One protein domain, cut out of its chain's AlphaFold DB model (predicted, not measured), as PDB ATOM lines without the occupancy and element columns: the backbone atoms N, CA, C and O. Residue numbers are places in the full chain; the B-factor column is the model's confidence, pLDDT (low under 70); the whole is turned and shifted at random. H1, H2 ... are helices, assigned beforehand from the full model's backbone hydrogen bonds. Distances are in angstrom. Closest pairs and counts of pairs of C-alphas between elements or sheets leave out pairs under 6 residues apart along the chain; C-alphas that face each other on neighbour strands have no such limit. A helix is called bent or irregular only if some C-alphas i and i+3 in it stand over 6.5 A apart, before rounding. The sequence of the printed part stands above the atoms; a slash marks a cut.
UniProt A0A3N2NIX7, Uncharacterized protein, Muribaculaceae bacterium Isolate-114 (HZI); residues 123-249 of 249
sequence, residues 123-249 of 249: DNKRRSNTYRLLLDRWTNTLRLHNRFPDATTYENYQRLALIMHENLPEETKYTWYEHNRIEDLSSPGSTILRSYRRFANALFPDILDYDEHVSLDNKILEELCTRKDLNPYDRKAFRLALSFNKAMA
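Overview. This is residues 123 to 249 of the 249 residues of an uncharacterized protein of Muribaculaceae bacterium Isolate-114 (HZI) (UniProt A0A3N2NIX7). Four helices, H2, H4, H5 and H6, lie side by side in a bent row, each packed on the next. H3 folds back beside H2, and the long H1 slants past the H2 end of the row, with its residues 123 to 134 sticking out as a free arm. The printed part has 127 residues with six named helices, in the order H1 to H6 along the chain, and no named strand; its class is all helix. The whole is compact, with a radius of gyration of the C-alphas of 16.1 A, and spans 44 by 30 by 29 A.

Along the chain. H1, the longest helix, holds residues 123 to 145 and measures 32.8 A from its first C-alpha at (-20.301, -30.926, 114.507) to its last at (-5.777, -5.887, 99.101). H2 is residues 153 to 164, 16.6 A long. H3 is residues 170 to 180, 15.4 A long, and H4 is residues 190 to 200, 15.0 A long. H5, residues 210 to 226, measures 24.8 A. H6, residues 232 to 248, measures 24.7 A and ends with C-alpha 248 at (22.989, -19.407, 119.020).

Arrangement. H1 is close to H2 but not clearly touching, the closest C-alphas being those of Leu 135 and Ile 163 at 8.0 A; the steep tilt of 69 degrees is only just short of about perpendicular. H1 is also close to H3 but not clearly touching, with C-alphas 142 and 176 closest at 7.4 A. H2 and H3 are close but not clearly touching, with the C-alphas of Met 164 and Lys 173 closest at 6.7 A; they run opposite ways at a shallow tilt of 13 degrees. H2 and H4 touch, with the C-alphas of Ala 161 and Phe 199 closest at 4.1 A, and run the same way at a shallow tilt of 16 degrees. H4 and H5 touch and form a helical hairpin, with the C-alphas of Ser 190 and Leu 224 closest at 6.6 A and a shallow tilt of 10 degrees, opposite ways. H5 and H6 form another, with the C-alphas of Cys 225 and Arg 235 closest at 5.4 A and a shallow tilt of 31 degrees, opposite ways. The packing of the touching helices is mostly aligned. H3 and H4 are apart, and so are H4 and H6. Each O i to N i+4 pair is within hydrogen-bond range in H1, H2, H3, H4 and H6; in H5 it is 12 of 13.

Size, cuts and confidence. The two C-alphas farthest apart are those of Asp 123 and Ala 247, at 47.2 A. Without residues 123 to 134, which stand free, the body spans 40 by 29 by 21 A. The printed part has no cut and no long link; the links from H2 to H3 and from H5 to H6 are tight. The mean pLDDT of the printed part is 93.5, and residues 123, 124 and 249 are under 70.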
ATOM      1  N   ASP A 123     -21.051 -32.079 113.990       65.44
ATOM      2  CA  ASP A 123     -20.301 -30.926 114.507       65.44
ATOM      3  C   ASP A 123     -18.957 -30.752 113.771       65.44
ATOM      4  O   ASP A 123     -18.550 -29.637 113.454       65.44
ATOM      5  N   ASN A 124     -18.313 -31.858 113.368       68.50
ATOM      6  CA  ASN A 124     -17.051 -31.811 112.628       68.50
ATOM      7  C   ASN A 124     -17.239 -31.241 111.210       68.50
ATOM      8  O   ASN A 124     -16.493 -30.365 110.789       68.50
ATOM      9  N   LYS A 125     -18.303 -31.647 110.497       73.56
ATOM     10  CA  LYS A 125     -18.615 -31.100 109.160       73.56
ATOM     11  C   LYS A 125     -18.896 -29.600 109.208       73.56
ATOM     12  O   LYS A 125     -18.431 -28.866 108.342       73.56
ATOM     13  N   ARG A 126     -19.652 -29.143 110.213       75.88
ATOM     14  CA  ARG A 126     -19.938 -27.716 110.403       75.88
ATOM     15  C   ARG A 126     -18.648 -26.933 110.649       75.88
ATOM     16  O   ARG A 126     -18.421 -25.950 109.957       75.88
ATOM     17  N   ARG A 127     -17.786 -27.408 111.552       77.12
ATOM     18  CA  ARG A 127     -16.478 -26.794 111.839       77.12
ATOM     19  C   ARG A 127     -15.584 -26.722 110.603       77.12
ATOM     20  O   ARG A 127     -15.087 -25.644 110.292       77.12
ATOM     21  N   SER A 128     -15.445 -27.822 109.858       82.12
ATOM     22  CA  SER A 128     -14.669 -27.845 108.610       82.12
ATOM     23  C   SER A 128     -15.230 -26.883 107.560       82.12
ATOM     24  O   SER A 128     -14.465 -26.205 106.877       82.12
ATOM     25  N   ASN A 129     -16.557 -26.779 107.445       86.81
ATOM     26  CA  ASN A 129     -17.190 -25.822 106.540       86.81
ATOM     27  C   ASN A 129     -16.916 -24.372 106.959       86.81
ATOM     28  O   ASN A 129     -16.562 -23.566 106.104       86.81
ATOM     29  N   THR A 130     -17.047 -24.043 108.249       88.50
ATOM     30  CA  THR A 130     -16.741 -22.700 108.764       88.50
ATOM     31  C   THR A 130     -15.282 -22.337 108.507       88.50
ATOM     32  O   THR A 130     -15.011 -21.266 107.975       88.50
ATOM     33  N   TYR A 131     -14.352 -23.245 108.810       91.06
ATOM     34  CA  TYR A 131     -12.929 -23.058 108.533       91.06
ATOM     35  C   TYR A 131     -12.666 -22.759 107.052       91.06
ATOM     36  O   TYR A 131     -12.045 -21.748 106.733       91.06
ATOM     37  N   ARG A 132     -13.215 -23.572 106.138       91.38
ATOM     38  CA  ARG A 132     -13.050 -23.358 104.693       91.38
ATOM     39  C   ARG A 132     -13.628 -22.016 104.239       91.38
ATOM     40  O   ARG A 132     -12.999 -21.328 103.448       91.38
ATOM     41  N   LEU A 133     -14.798 -21.621 104.748       94.00
ATOM     42  CA  LEU A 133     -15.400 -20.321 104.429       94.00
ATOM     43  C   LEU A 133     -14.523 -19.149 104.894       94.00
ATOM     44  O   LEU A 133     -14.386 -18.167 104.162       94.00
ATOM     45  N   LEU A 134     -13.925 -19.247 106.086       94.69
ATOM     46  CA  LEU A 134     -12.979 -18.245 106.579       94.69
ATOM     47  C   LEU A 134     -11.732 -18.191 105.693       94.69
ATOM     48  O   LEU A 134     -11.359 -17.106 105.254       94.69
ATOM     49  N   LEU A 135     -11.141 -19.347 105.380       95.19
ATOM     50  CA  LEU A 135      -9.952 -19.454 104.535       95.19
ATOM     51  C   LEU A 135     -10.194 -18.884 103.129       95.19
ATOM     52  O   LEU A 135      -9.412 -18.059 102.652       95.19
ATOM     53  N   ASP A 136     -11.303 -19.249 102.485       96.00
ATOM     54  CA  ASP A 136     -11.685 -18.739 101.163       96.00
ATOM     55  C   ASP A 136     -11.878 -17.215 101.198       96.00
ATOM     56  O   ASP A 136     -11.403 -16.488 100.323       96.00
ATOM     57  N   ARG A 137     -12.542 -16.689 102.234       96.50
ATOM     58  CA  ARG A 137     -12.720 -15.239 102.380       96.50
ATOM     59  C   ARG A 137     -11.390 -14.529 102.617       96.50
ATOM     60  O   ARG A 137     -11.158 -13.478 102.018       96.50
ATOM     61  N   TRP A 138     -10.529 -15.066 103.478       97.19
ATOM     62  CA  TRP A 138      -9.241 -14.453 103.792       97.19
ATOM     63  C   TRP A 138      -8.322 -14.415 102.582       97.19
ATOM     64  O   TRP A 138      -7.797 -13.357 102.250       97.19
ATOM     65  N   THR A 139      -8.192 -15.539 101.878       96.56
ATOM     66  CA  THR A 139      -7.380 -15.623 100.659       96.56
ATOM     67  C   THR A 139      -7.889 -14.678  99.574       96.56
ATOM     68  O   THR A 139      -7.089 -13.969  98.969       96.56
ATOM     69  N   ASN A 140      -9.206 -14.581  99.360       96.75
ATOM     70  CA  ASN A 140      -9.775 -13.621  98.410       96.75
ATOM     71  C   ASN A 140      -9.520 -12.164  98.825       96.75
ATOM     72  O   ASN A 140      -9.158 -11.344  97.986       96.75
ATOM     73  N   THR A 141      -9.649 -11.847 100.115       97.75
ATOM     74  CA  THR A 141      -9.375 -10.498 100.642       97.75
ATOM     75  C   THR A 141      -7.910 -10.117 100.431       97.75
ATOM     76  O   THR A 141      -7.612  -9.044  99.912       97.75
ATOM     77  N   LEU A 142      -6.986 -11.018 100.770       97.19
ATOM     78  CA  LEU A 142      -5.555 -10.786 100.615       97.19
ATOM     79  C   LEU A 142      -5.120 -10.729  99.148       97.19
ATOM     80  O   LEU A 142      -4.239  -9.947  98.820       97.19
ATOM     81  N   ARG A 143      -5.758 -11.479  98.243       95.56
ATOM     82  CA  ARG A 143      -5.520 -11.342  96.793       95.56
ATOM     83  C   ARG A 143      -5.899  -9.960  96.259       95.56
ATOM     84  O   ARG A 143      -5.268  -9.484  95.324       95.56
ATOM     85  N   LEU A 144      -6.933  -9.335  96.823       96.44
ATOM     86  CA  LEU A 144      -7.419  -8.027  96.379       96.44
ATOM     87  C   LEU A 144      -6.673  -6.857  97.030       96.44
ATOM     88  O   LEU A 144      -6.516  -5.810  96.405       96.44
ATOM     89  N   HIS A 145      -6.248  -7.010  98.286       97.50
ATOM     90  CA  HIS A 145      -5.777  -5.887  99.101       97.50
ATOM     91  C   HIS A 145      -4.382  -6.070  99.703       97.50
ATOM     92  O   HIS A 145      -3.865  -5.116 100.280       97.50
ATOM     93  N   ASN A 146      -3.796  -7.270  99.641       97.25
ATOM     94  CA  ASN A 146      -2.574  -7.673 100.356       97.25
ATOM     95  C   ASN A 146      -2.632  -7.505 101.885       97.25
ATOM     96  O   ASN A 146      -1.638  -7.721 102.566       97.25
ATOM     97  N   ARG A 147      -3.788  -7.139 102.443       96.62
ATOM     98  CA  ARG A 147      -4.053  -6.954 103.875       96.62
ATOM     99  C   ARG A 147      -5.535  -7.184 104.162       96.62
ATOM    100  O   ARG A 147      -6.332  -7.296 103.232       96.62
ATOM    101  N   PHE A 148      -5.921  -7.179 105.431       97.56
ATOM    102  CA  PHE A 148      -7.319  -7.216 105.859       97.56
ATOM    103  C   PHE A 148      -7.820  -5.791 106.160       97.56
ATOM    104  O   PHE A 148      -7.589  -5.301 107.262       97.56
ATOM    105  N   PRO A 149      -8.482  -5.096 105.212       95.44
ATOM    106  CA  PRO A 149      -8.826  -3.678 105.370       95.44
ATOM    107  C   PRO A 149      -9.806  -3.402 106.518       95.44
ATOM    108  O   PRO A 149      -9.735  -2.338 107.124       95.44
ATOM    109  N   ASP A 150     -10.679  -4.360 106.834       92.94
ATOM    110  CA  ASP A 150     -11.676  -4.234 107.904       92.94
ATOM    111  C   ASP A 150     -11.141  -4.658 109.284       92.94
ATOM    112  O   ASP A 150     -11.871  -4.621 110.275       92.94
ATOM    113  N   ALA A 151      -9.885  -5.107 109.360       95.81
ATOM    114  CA  ALA A 151      -9.255  -5.543 110.599       95.81
ATOM    115  C   ALA A 151      -8.428  -4.416 111.229       95.81
ATOM    116  O   ALA A 151      -7.854  -3.567 110.545       95.81
ATOM    117  N   THR A 152      -8.300  -4.447 112.556       97.06
ATOM    118  CA  THR A 152      -7.272  -3.652 113.237       97.06
ATOM    119  C   THR A 152      -5.879  -4.123 112.806       97.06
ATOM    120  O   THR A 152      -5.708  -5.260 112.366       97.06
ATOM    121  N   THR A 153      -4.845  -3.293 112.973       97.25
ATOM    122  CA  THR A 153      -3.460  -3.699 112.666       97.25
ATOM    123  C   THR A 153      -3.035  -4.942 113.452       97.25
ATOM    124  O   THR A 153      -2.353  -5.808 112.911       97.25
ATOM    125  N   TYR A 154      -3.476  -5.053 114.709       97.06
ATOM    126  CA  TYR A 154      -3.239  -6.232 115.541       97.06
ATOM    127  C   TYR A 154      -3.836  -7.483 114.893       97.06
ATOM    128  O   TYR A 154      -3.123  -8.452 114.640       97.06
ATOM    129  N   GLU A 155      -5.130  -7.440 114.575       97.38
ATOM    130  CA  GLU A 155      -5.843  -8.574 113.995       97.38
ATOM    131  C   GLU A 155      -5.308  -8.924 112.599       97.38
ATOM    132  O   GLU A 155      -5.161 -10.099 112.278       97.38
ATOM    133  N   ASN A 156      -4.912  -7.933 111.792       98.31
ATOM    134  CA  ASN A 156      -4.258  -8.162 110.503       98.31
ATOM    135  C   ASN A 156      -3.022  -9.064 110.649       98.31
ATOM    136  O   ASN A 156      -2.908 -10.058 109.932       98.31
ATOM    137  N   TYR A 157      -2.137  -8.777 111.610       98.50
ATOM    138  CA  TYR A 157      -0.957  -9.611 111.852       98.50
ATOM    139  C   TYR A 157      -1.293 -10.981 112.444       98.50
ATOM    140  O   TYR A 157      -0.665 -11.964 112.057       98.50
ATOM    141  N   GLN A 158      -2.298 -11.085 113.321       97.69
ATOM    142  CA  GLN A 158      -2.743 -12.391 113.828       97.69
ATOM    143  C   GLN A 158      -3.251 -13.290 112.691       97.69
ATOM    144  O   GLN A 158      -2.879 -14.461 112.611       97.69
ATOM    145  N   ARG A 159      -4.062 -12.740 111.778       97.88
ATOM    146  CA  ARG A 159      -4.570 -13.470 110.609       97.88
ATOM    147  C   ARG A 159      -3.462 -13.841 109.631       97.88
ATOM    148  O   ARG A 159      -3.439 -14.973 109.156       97.88
ATOM    149  N   LEU A 160      -2.538 -12.916 109.353       97.94
ATOM    150  CA  LEU A 160      -1.383 -13.186 108.494       97.94
ATOM    151  C   LEU A 160      -0.511 -14.305 109.066       97.94
ATOM    152  O   LEU A 160      -0.189 -15.235 108.340       97.94
ATOM    153  N   ALA A 161      -0.198 -14.280 110.365       97.00
ATOM    154  CA  ALA A 161       0.570 -15.350 110.999       97.00
ATOM    155  C   ALA A 161      -0.084 -16.729 110.797       97.00
ATOM    156  O   ALA A 161       0.592 -17.699 110.473       97.00
ATOM    157  N   LEU A 162      -1.411 -16.814 110.928       95.81
ATOM    158  CA  LEU A 162      -2.145 -18.065 110.728       95.81
ATOM    159  C   LEU A 162      -2.158 -18.508 109.262       95.81
ATOM    160  O   LEU A 162      -1.921 -19.680 108.979       95.81
ATOM    161  N   ILE A 163      -2.403 -17.585 108.326       95.25
ATOM    162  CA  ILE A 163      -2.514 -17.933 106.906       95.25
ATOM    163  C   ILE A 163      -1.171 -18.328 106.286       95.25
ATOM    164  O   ILE A 163      -1.146 -19.055 105.294       95.25
ATOM    165  N   MET A 164      -0.047 -17.892 106.869       94.50
ATOM    166  CA  MET A 164       1.275 -18.306 106.400       94.50
ATOM    167  C   MET A 164       1.477 -19.816 106.523       94.50
ATOM    168  O   MET A 164       2.140 -20.388 105.663       94.50
ATOM    169  N   HIS A 165       0.837 -20.484 107.486       91.19
ATOM    170  CA  HIS A 165       0.897 -21.942 107.644       91.19
ATOM    171  C   HIS A 165       0.016 -22.726 106.660       91.19
ATOM    172  O   HIS A 165       0.132 -23.947 106.578       91.19
ATOM    173  N   GLU A 166      -0.852 -22.052 105.905       92.81
ATOM    174  CA  GLU A 166      -1.738 -22.708 104.945       92.81
ATOM    175  C   GLU A 166      -0.981 -23.124 103.682       92.81
ATOM    176  O   GLU A 166       0.001 -22.493 103.285       92.81
ATOM    177  N   ASN A 167      -1.447 -24.180 103.012       90.31
ATOM    178  CA  ASN A 167      -0.828 -24.660 101.774       90.31
ATOM    179  C   ASN A 167      -1.202 -23.757 100.582       90.31
ATOM    180  O   ASN A 167      -2.113 -24.058  99.808       90.31
ATOM    181  N   LEU A 168      -0.527 -22.613 100.484       91.06
ATOM    182  CA  LEU A 168      -0.709 -21.578  99.466       91.06
ATOM    183  C   LEU A 168       0.613 -21.335  98.718       91.06
ATOM    184  O   LEU A 168       1.666 -21.537  99.323       91.06
ATOM    185  N   PRO A 169       0.572 -20.854  97.459       93.12
ATOM    186  CA  PRO A 169       1.778 -20.561  96.683       93.12
ATOM    187  C   PRO A 169       2.722 -19.586  97.396       93.12
ATOM    188  O   PRO A 169       2.278 -18.571  97.945       93.12
ATOM    189  N   GLU A 170       4.019 -19.877  97.352       91.75
ATOM    190  CA  GLU A 170       5.068 -19.105  98.028       91.75
ATOM    191  C   GLU A 170       5.136 -17.663  97.522       91.75
ATOM    192  O   GLU A 170       5.211 -16.738  98.327       91.75
ATOM    193  N   GLU A 171       4.973 -17.430  96.218       92.75
ATOM    194  CA  GLU A 171       5.031 -16.089  95.622       92.75
ATOM    195  C   GLU A 171       3.903 -15.187  96.143       92.75
ATOM    196  O   GLU A 171       4.058 -13.974  96.316       92.75
ATOM    197  N   THR A 172       2.748 -15.794  96.434       93.81
ATOM    198  CA  THR A 172       1.610 -15.093  97.034       93.81
ATOM    199  C   THR A 172       1.928 -14.700  98.476       93.81
ATOM    200  O   THR A 172       1.706 -13.553  98.865       93.81
ATOM    201  N   LYS A 173       2.489 -15.627  99.259       95.31
ATOM    202  CA  LYS A 173       2.881 -15.367 100.648       95.31
ATOM    203  C   LYS A 173       3.993 -14.320 100.744       95.31
ATOM    204  O   LYS A 173       3.892 -13.417 101.571       95.31
ATOM    205  N   TYR A 174       4.984 -14.384  99.854       95.75
ATOM    206  CA  TYR A 174       6.046 -13.386  99.728       95.75
ATOM    207  C   TYR A 174       5.472 -11.992  99.440       95.75
ATOM    208  O   TYR A 174       5.793 -11.027 100.130       95.75
ATOM    209  N   THR A 175       4.533 -11.887  98.492       96.25
ATOM    210  CA  THR A 175       3.853 -10.617  98.184       96.25
ATOM    211  C   THR A 175       3.153 -10.039  99.416       96.25
ATOM    212  O   THR A 175       3.238  -8.837  99.673       96.25
ATOM    213  N   TRP A 176       2.465 -10.873 100.199       97.00
ATOM    214  CA  TRP A 176       1.808 -10.426 101.427       97.00
ATOM    215  C   TRP A 176       2.804  -9.999 102.502       97.00
ATOM    216  O   TRP A 176       2.553  -9.006 103.182       97.00
ATOM    217  N   TYR A 177       3.934 -10.693 102.641       96.94
ATOM    218  CA  TYR A 177       5.009 -10.270 103.534       96.94
ATOM    219  C   TYR A 177       5.544  -8.882 103.165       96.94
ATOM    220  O   TYR A 177       5.503  -7.983 104.006       96.94
ATOM    221  N   GLU A 178       5.910  -8.663 101.902       96.88
ATOM    222  CA  GLU A 178       6.452  -7.381 101.433       96.88
ATOM    223  C   GLU A 178       5.499  -6.201 101.682       96.88
ATOM    224  O   GLU A 178       5.931  -5.115 102.058       96.88
ATOM    225  N   HIS A 179       4.185  -6.409 101.555       97.44
ATOM    226  CA  HIS A 179       3.187  -5.360 101.806       97.44
ATOM    227  C   HIS A 179       2.894  -5.101 103.292       97.44
ATOM    228  O   HIS A 179       2.254  -4.099 103.614       97.44
ATOM    229  N   ASN A 180       3.299  -6.002 104.192       97.56
ATOM    230  CA  ASN A 180       2.985  -5.916 105.622       97.56
ATOM    231  C   ASN A 180       4.226  -5.817 106.517       97.56
ATOM    232  O   ASN A 180       4.077  -5.730 107.742       97.56
ATOM    233  N   ARG A 181       5.435  -5.830 105.947       96.69
ATOM    234  CA  ARG A 181       6.672  -5.652 106.708       96.69
ATOM    235  C   ARG A 181       6.745  -4.252 107.321       96.69
ATOM    236  O   ARG A 181       6.262  -3.277 106.746       96.69
ATOM    237  N   ILE A 182       7.339  -4.162 108.506       96.88
ATOM    238  CA  ILE A 182       7.521  -2.896 109.219       96.88
ATOM    239  C   ILE A 182       8.976  -2.466 109.053       96.88
ATOM    240  O   ILE A 182       9.872  -3.117 109.579       96.88
ATOM    241  N   GLU A 183       9.194  -1.355 108.353       93.69
ATOM    242  CA  GLU A 183      10.535  -0.784 108.155       93.69
ATOM    243  C   GLU A 183      11.081  -0.143 109.444       93.69
ATOM    244  O   GLU A 183      12.239  -0.338 109.808       93.69
ATOM    245  N   ASP A 184      10.234   0.601 110.165       96.19
ATOM    246  CA  ASP A 184      10.577   1.251 111.433       96.19
ATOM    247  C   ASP A 184       9.870   0.570 112.613       96.19
ATOM    248  O   ASP A 184       8.706   0.844 112.923       96.19
ATOM    249  N   LEU A 185      10.598  -0.319 113.289       96.81
ATOM    250  CA  LEU A 185      10.113  -1.086 114.441       96.81
ATOM    251  C   LEU A 185       9.922  -0.238 115.710       96.81
ATOM    252  O   LEU A 185       9.278  -0.697 116.656       96.81
ATOM    253  N   SER A 186      10.433   0.997 115.738       94.88
ATOM    254  CA  SER A 186      10.273   1.902 116.881       94.88
ATOM    255  C   SER A 186       8.896   2.582 116.919       94.88
ATOM    256  O   SER A 186       8.391   2.909 117.993       94.88
ATOM    257  N   SER A 187       8.260   2.728 115.754       94.56
ATOM    258  CA  SER A 187       6.954   3.368 115.565       94.56
ATOM    259  C   SER A 187       5.755   2.608 116.170       94.56
ATOM    260  O   SER A 187       4.937   3.232 116.858       94.56
ATOM    261  N   PRO A 188       5.585   1.281 115.971       95.25
ATOM    262  CA  PRO A 188       4.432   0.565 116.510       95.25
ATOM    263  C   PRO A 188       4.469   0.424 118.041       95.25
ATOM    264  O   PRO A 188       5.505   0.177 118.664       95.25
ATOM    265  N   GLY A 189       3.280   0.482 118.650       95.75
ATOM    266  CA  GLY A 189       3.086   0.126 120.056       95.75
ATOM    267  C   GLY A 189       3.343  -1.363 120.327       95.75
ATOM    268  O   GLY A 189       3.277  -2.199 119.422       95.75
ATOM    269  N   SER A 190       3.587  -1.716 121.591       95.50
ATOM    270  CA  SER A 190       4.052  -3.054 121.989       95.50
ATOM    271  C   SER A 190       3.126  -4.193 121.559       95.50
ATOM    272  O   SER A 190       3.603  -5.236 121.118       95.50
ATOM    273  N   THR A 191       1.805  -3.999 121.624       94.94
ATOM    274  CA  THR A 191       0.819  -4.996 121.172       94.94
ATOM    275  C   THR A 191       0.958  -5.307 119.682       94.94
ATOM    276  O   THR A 191       0.946  -6.473 119.288       94.94
ATOM    277  N   ILE A 192       1.142  -4.271 118.859       97.56
ATOM    278  CA  ILE A 192       1.331  -4.425 117.414       97.56
ATOM    279  C   ILE A 192       2.664  -5.106 117.134       97.56
ATOM    280  O   ILE A 192       2.701  -6.084 116.394       97.56
ATOM    281  N   LEU A 193       3.735  -4.661 117.788       97.38
ATOM    282  CA  LEU A 193       5.063  -5.229 117.595       97.38
ATOM    283  C   LEU A 193       5.129  -6.715 118.005       97.38
ATOM    284  O   LEU A 193       5.729  -7.521 117.302       97.38
ATOM    285  N   ARG A 194       4.429  -7.116 119.077       96.00
ATOM    286  CA  ARG A 194       4.267  -8.531 119.464       96.00
ATOM    287  C   ARG A 194       3.515  -9.342 118.408       96.00
ATOM    288  O   ARG A 194       3.927 -10.456 118.095       96.00
ATOM    289  N   SER A 195       2.426  -8.801 117.859       97.19
ATOM    290  CA  SER A 195       1.690  -9.472 116.778       97.19
ATOM    291  C   SER A 195       2.512  -9.569 115.489       97.19
ATOM    292  O   SER A 195       2.491 -10.608 114.835       97.19
ATOM    293  N   TYR A 196       3.311  -8.546 115.177       98.31
ATOM    294  CA  TYR A 196       4.232  -8.562 114.046       98.31
ATOM    295  C   TYR A 196       5.336  -9.604 114.229       98.31
ATOM    296  O   TYR A 196       5.605 -10.365 113.308       98.31
ATOM    297  N   ARG A 197       5.900  -9.730 115.438       96.94
ATOM    298  CA  ARG A 197       6.844 -10.806 115.774       96.94
ATOM    299  C   ARG A 197       6.255 -12.190 115.500       96.94
ATOM    300  O   ARG A 197       6.918 -13.037 114.918       96.94
ATOM    301  N   ARG A 198       4.995 -12.421 115.894       96.00
ATOM    302  CA  ARG A 198       4.289 -13.683 115.613       96.00
ATOM    303  C   ARG A 198       4.155 -13.929 114.110       96.00
ATOM    304  O   ARG A 198       4.316 -15.060 113.676       96.00
ATOM    305  N   PHE A 199       3.861 -12.883 113.340       97.62
ATOM    306  CA  PHE A 199       3.802 -12.964 111.885       97.62
ATOM    307  C   PHE A 199       5.170 -13.286 111.269       97.62
ATOM    308  O   PHE A 199       5.249 -14.219 110.477       97.62
ATOM    309  N   ALA A 200       6.235 -12.591 111.677       96.44
ATOM    310  CA  ALA A 200       7.599 -12.860 111.223       96.44
ATOM    311  C   ALA A 200       8.026 -14.310 111.517       96.44
ATOM    312  O   ALA A 200       8.518 -14.995 110.627       96.44
ATOM    313  N   ASN A 201       7.712 -14.812 112.715       94.44
ATOM    314  CA  ASN A 201       8.012 -16.189 113.125       94.44
ATOM    315  C   ASN A 201       7.163 -17.264 112.424       94.44
ATOM    316  O   ASN A 201       7.415 -18.454 112.605       94.44
ATOM    317  N   ALA A 202       6.132 -16.874 111.671       94.75
ATOM    318  CA  ALA A 202       5.323 -17.788 110.869       94.75
ATOM    319  C   ALA A 202       5.802 -17.880 109.409       94.75
ATOM    320  O   ALA A 202       5.245 -18.663 108.636       94.75
ATOM    321  N   LEU A 203       6.795 -17.073 109.015       93.94
ATOM    322  CA  LEU A 203       7.349 -17.080 107.665       93.94
ATOM    323  C   LEU A 203       8.179 -18.346 107.432       93.94
ATOM    324  O   LEU A 203       8.889 -18.825 108.315       93.94
ATOM    325  N   PHE A 204       8.070 -18.887 106.221       88.06
ATOM    326  CA  PHE A 204       8.877 -20.022 105.785       88.06
ATOM    327  C   PHE A 204      10.246 -19.539 105.284       88.06
ATOM    328  O   PHE A 204      10.330 -18.402 104.808       88.06
ATOM    329  N   PRO A 205      11.284 -20.399 105.319       89.00
ATOM    330  CA  PRO A 205      12.624 -20.060 104.836       89.00
ATOM    331  C   PRO A 205      12.675 -19.516 103.402       89.00
ATOM    332  O   PRO A 205      13.546 -18.715 103.092       89.00
ATOM    333  N   ASP A 206      11.729 -19.906 102.542       89.19
ATOM    334  CA  ASP A 206      11.645 -19.422 101.154       89.19
ATOM    335  C   ASP A 206      11.190 -17.953 101.043       89.19
ATOM    336  O   ASP A 206      11.314 -17.337  99.986       89.19
ATOM    337  N   ILE A 207      10.645 -17.378 102.122       92.00
ATOM    338  CA  ILE A 207      10.239 -15.966 102.195       92.00
ATOM    339  C   ILE A 207      11.293 -15.130 102.919       92.00
ATOM    340  O   ILE A 207      11.574 -14.010 102.500       92.00
ATOM    341  N   LEU A 208      11.808 -15.657 104.028       91.94
ATOM    342  CA  LEU A 208      12.808 -15.015 104.867       91.94
ATOM    343  C   LEU A 208      13.766 -16.105 105.331       91.94
ATOM    344  O   LEU A 208      13.341 -17.017 106.046       91.94
ATOM    345  N   ASP A 209      15.024 -16.035 104.904       93.38
ATOM    346  CA  ASP A 209      15.981 -17.080 105.250       93.38
ATOM    347  C   ASP A 209      16.302 -17.078 106.757       93.38
ATOM    348  O   ASP A 209      15.848 -16.224 107.525       93.38
ATOM    349  N   TYR A 210      17.064 -18.073 107.215       91.25
ATOM    350  CA  TYR A 210      17.366 -18.215 108.639       91.25
ATOM    351  C   TYR A 210      18.086 -16.989 109.227       91.25
ATOM    352  O   TYR A 210      17.726 -16.535 110.317       91.25
ATOM    353  N   ASP A 211      19.071 -16.434 108.519       92.56
ATOM    354  CA  ASP A 211      19.884 -15.322 109.019       92.56
ATOM    355  C   ASP A 211      19.075 -14.019 109.023       92.56
ATOM    356  O   ASP A 211      19.108 -13.250 109.992       92.56
ATOM    357  N   GLU A 212      18.289 -13.792 107.971       94.00
ATOM    358  CA  GLU A 212      17.353 -12.675 107.874       94.00
ATOM    359  C   GLU A 212      16.285 -12.744 108.972       94.00
ATOM    360  O   GLU A 212      16.001 -11.736 109.630       94.00
ATOM    361  N   HIS A 213      15.740 -13.935 109.224       93.94
ATOM    362  CA  HIS A 213      14.758 -14.179 110.271       93.94
ATOM    363  C   HIS A 213      15.333 -13.899 111.662       93.94
ATOM    364  O   HIS A 213      14.739 -13.147 112.437       93.94
ATOM    365  N   VAL A 214      16.505 -14.453 111.989       93.62
ATOM    366  CA  VAL A 214      17.174 -14.207 113.278       93.62
ATOM    367  C   VAL A 214      17.511 -12.722 113.446       93.62
ATOM    368  O   VAL A 214      17.311 -12.159 114.526       93.62
ATOM    369  N   SER A 215      17.975 -12.058 112.385       95.12
ATOM    370  CA  SER A 215      18.260 -10.619 112.385       95.12
ATOM    371  C   SER A 215      17.007  -9.784 112.663       95.12
ATOM    372  O   SER A 215      17.035  -8.880 113.507       95.12
ATOM    373  N   LEU A 216      15.886 -10.100 112.006       96.44
ATOM    374  CA  LEU A 216      14.607  -9.428 112.224       96.44
ATOM    375  C   LEU A 216      14.069  -9.674 113.640       96.44
ATOM    376  O   LEU A 216      13.708  -8.711 114.321       96.44
ATOM    377  N   ASP A 217      14.064 -10.924 114.116       96.38
ATOM    378  CA  ASP A 217      13.598 -11.261 115.468       96.38
ATOM    379  C   ASP A 217      14.426 -10.533 116.533       96.38
ATOM    380  O   ASP A 217      13.868  -9.944 117.459       96.38
ATOM    381  N   ASN A 218      15.751 -10.467 116.367       96.62
ATOM    382  CA  ASN A 218      16.630  -9.733 117.276       96.62
ATOM    383  C   ASN A 218      16.301  -8.238 117.334       96.62
ATOM    384  O   ASN A 218      16.205  -7.688 118.432       96.62
ATOM    385  N   LYS A 219      16.065  -7.584 116.189       97.31
ATOM    386  CA  LYS A 219      15.668  -6.164 116.156       97.31
ATOM    387  C   LYS A 219      14.321  -5.936 116.846       97.31
ATOM    388  O   LYS A 219      14.167  -4.991 117.618       97.31
ATOM    389  N   ILE A 220      13.351  -6.820 116.611       97.75
ATOM    390  CA  ILE A 220      12.040  -6.754 117.270       97.75
ATOM    391  C   ILE A 220      12.186  -6.932 118.790       97.75
ATOM    392  O   ILE A 220      11.583  -6.191 119.572       97.75
ATOM    393  N   LEU A 221      12.994  -7.900 119.227       97.12
ATOM    394  CA  LEU A 221      13.267  -8.162 120.639       97.12
ATOM    395  C   LEU A 221      13.988  -6.995 121.319       97.12
ATOM    396  O   LEU A 221      13.650  -6.665 122.458       97.12
ATOM    397  N   GLU A 222      14.947  -6.357 120.646       96.81
ATOM    398  CA  GLU A 222      15.645  -5.170 121.147       96.81
ATOM    399  C   GLU A 222      14.661  -4.035 121.441       96.81
ATOM    400  O   GLU A 222      14.670  -3.495 122.550       96.81
ATOM    401  N   GLU A 223      13.729  -3.760 120.526       97.31
ATOM    402  CA  GLU A 223      12.655  -2.790 120.751       97.31
ATOM    403  C   GLU A 223      11.759  -3.193 121.934       97.31
ATOM    404  O   GLU A 223      11.586  -2.413 122.878       97.31
ATOM    405  N   LEU A 224      11.241  -4.428 121.953       96.44
ATOM    406  CA  LEU A 224      10.349  -4.924 123.013       96.44
ATOM    407  C   LEU A 224      10.999  -4.895 124.406       96.44
ATOM    408  O   LEU A 224      10.332  -4.598 125.399       96.44
ATOM    409  N   CYS A 225      12.309  -5.129 124.509       95.50
ATOM    410  CA  CYS A 225      13.042  -5.083 125.778       95.50
ATOM    411  C   CYS A 225      13.037  -3.696 126.448       95.50
ATOM    412  O   CYS A 225      13.236  -3.608 127.673       95.50
ATOM    413  N   THR A 226      12.832  -2.627 125.668       93.94
ATOM    414  CA  THR A 226      12.841  -1.230 126.139       93.94
ATOM    415  C   THR A 226      11.452  -0.677 126.469       93.94
ATOM    416  O   THR A 226      11.344   0.311 127.204       93.94
ATOM    417  N   ARG A 227      10.382  -1.313 125.975       94.44
ATOM    418  CA  ARG A 227       8.999  -0.833 126.106       94.44
ATOM    419  C   ARG A 227       8.544  -0.811 127.567       94.44
ATOM    420  O   ARG A 227       8.574  -1.819 128.270       94.44
ATOM    421  N   LYS A 228       8.157   0.360 128.078       92.44
ATOM    422  CA  LYS A 228       7.856   0.543 129.513       92.44
ATOM    423  C   LYS A 228       6.458   0.074 129.914       92.44
ATOM    424  O   LYS A 228       6.268  -0.275 131.077       92.44
ATOM    425  N   ASP A 229       5.546   0.041 128.952       92.94
ATOM    426  CA  ASP A 229       4.149  -0.388 129.050       92.94
ATOM    427  C   ASP A 229       3.979  -1.909 129.183       92.94
ATOM    428  O   ASP A 229       2.952  -2.370 129.670       92.94
ATOM    429  N   LEU A 230       4.992  -2.698 128.811       91.88
ATOM    430  CA  LEU A 230       4.962  -4.149 128.978       91.88
ATOM    431  C   LEU A 230       5.079  -4.581 130.448       91.88
ATOM    432  O   LEU A 230       5.862  -4.024 131.228       91.88
ATOM    433  N   ASN A 231       4.381  -5.672 130.780       91.25
ATOM    434  CA  ASN A 231       4.519  -6.379 132.054       91.25
ATOM    435  C   ASN A 231       6.008  -6.714 132.327       91.25
ATOM    436  O   ASN A 231       6.704  -7.208 131.433       91.25
ATOM    437  N   PRO A 232       6.521  -6.490 133.556       93.56
ATOM    438  CA  PRO A 232       7.872  -6.883 133.949       93.56
ATOM    439  C   PRO A 232       8.284  -8.317 133.583       93.56
ATOM    440  O   PRO A 232       9.430  -8.508 133.177       93.56
ATOM    441  N   TYR A 233       7.392  -9.303 133.716       94.75
ATOM    442  CA  TYR A 233       7.677 -10.691 133.339       94.75
ATOM    443  C   TYR A 233       7.866 -10.841 131.829       94.75
ATOM    444  O   TYR A 233       8.845 -11.444 131.398       94.75
ATOM    445  N   ASP A 234       7.008 -10.201 131.038       91.75
ATOM    446  CA  ASP A 234       7.072 -10.232 129.575       91.75
ATOM    447  C   ASP A 234       8.392  -9.622 129.070       91.75
ATOM    448  O   ASP A 234       9.108 -10.211 128.266       91.75
ATOM    449  N   ARG A 235       8.817  -8.493 129.654       93.88
ATOM    450  CA  ARG A 235      10.129  -7.892 129.340       93.88
ATOM    451  C   ARG A 235      11.303  -8.781 129.716       93.88
ATOM    452  O   ARG A 235      12.296  -8.813 128.994       93.88
ATOM    453  N   LYS A 236      11.234  -9.469 130.861       95.62
ATOM    454  CA  LYS A 236      12.276 -10.428 131.250       95.62
ATOM    455  C   LYS A 236      12.334 -11.583 130.255       95.62
ATOM    456  O   LYS A 236      13.431 -11.964 129.868       95.62
ATOM    457  N   ALA A 237      11.185 -12.085 129.813       95.62
ATOM    458  CA  ALA A 237      11.105 -13.131 128.805       95.62
ATOM    459  C   ALA A 237      11.741 -12.691 127.475       95.62
ATOM    460  O   ALA A 237      12.605 -13.394 126.963       95.62
ATOM    461  N   PHE A 238      11.433 -11.484 126.979       96.19
ATOM    462  CA  PHE A 238      12.075 -10.949 125.768       96.19
ATOM    463  C   PHE A 238      13.592 -10.787 125.912       96.19
ATOM    464  O   PHE A 238      14.328 -11.088 124.976       96.19
ATOM    465  N   ARG A 239      14.087 -10.382 127.089       96.38
ATOM    466  CA  ARG A 239      15.538 -10.315 127.347       96.38
ATOM    467  C   ARG A 239      16.194 -11.689 127.308       96.38
ATOM    468  O   ARG A 239      17.281 -11.812 126.754       96.38
ATOM    469  N   LEU A 240      15.536 -12.703 127.875       95.44
ATOM    470  CA  LEU A 240      16.009 -14.085 127.796       95.44
ATOM    471  C   LEU A 240      16.028 -14.568 126.342       95.44
ATOM    472  O   LEU A 240      17.041 -15.101 125.906       95.44
ATOM    473  N   ALA A 241      14.969 -14.304 125.571       94.19
ATOM    474  CA  ALA A 241      14.906 -14.661 124.153       94.19
ATOM    475  C   ALA A 241      16.030 -13.998 123.343       94.19
ATOM    476  O   ALA A 241      16.732 -14.675 122.599       94.19
ATOM    477  N   LEU A 242      16.281 -12.704 123.560       95.25
ATOM    478  CA  LEU A 242      17.369 -11.990 122.890       95.25
ATOM    479  C   LEU A 242      18.740 -12.569 123.258       95.25
ATOM    480  O   LEU A 242      19.602 -12.714 122.396       95.25
ATOM    481  N   SER A 243      18.949 -12.905 124.535       94.31
ATOM    482  CA  SER A 243      20.198 -13.537 124.973       94.31
ATOM    483  C   SER A 243      20.385 -14.930 124.378       94.31
ATOM    484  O   SER A 243      21.499 -15.273 124.000       94.31
ATOM    485  N   PHE A 244      19.298 -15.697 124.245       91.00
ATOM    486  CA  PHE A 244      19.310 -17.017 123.628       91.00
ATOM    487  C   PHE A 244      19.698 -16.923 122.151       91.00
ATOM    488  O   PHE A 244      20.656 -17.566 121.735       91.00
ATOM    489  N   ASN A 245      19.037 -16.052 121.381       90.00
ATOM    490  CA  ASN A 245      19.353 -15.853 119.966       90.00
ATOM    491  C   ASN A 245      20.814 -15.421 119.762       90.00
ATOM    492  O   ASN A 245      21.488 -15.939 118.880       90.00
ATOM    493  N   LYS A 246      21.331 -14.515 120.606       89.19
ATOM    494  CA  LYS A 246      22.732 -14.057 120.543       89.19
ATOM    495  C   LYS A 246      23.755 -15.133 120.920       89.19
ATOM    496  O   LYS A 246      24.913 -14.986 120.560       89.19
ATOM    497  N   ALA A 247      23.358 -16.163 121.666       86.19
ATOM    498  CA  ALA A 247      24.225 -17.291 122.006       86.19
ATOM    499  C   ALA A 247      24.214 -18.397 120.935       86.19
ATOM    500  O   ALA A 247      25.123 -19.223 120.911       86.19
ATOM    501  N   MET A 248      23.176 -18.427 120.094       79.19
ATOM    502  CA  MET A 248      22.989 -19.407 119.020       79.19
ATOM    503  C   MET A 248      23.539 -18.948 117.660       79.19
ATOM    504  O   MET A 248      23.689 -19.789 116.775       79.19
ATOM    505  N   ALA A 249      23.783 -17.644 117.488       67.06
ATOM    506  CA  ALA A 249      24.403 -17.033 116.308       67.06
ATOM    507  C   ALA A 249      25.935 -17.039 116.416       67.06
ATOM    508  O   ALA A 249      26.592 -17.275 115.379       67.06
TER     509      ALA A 249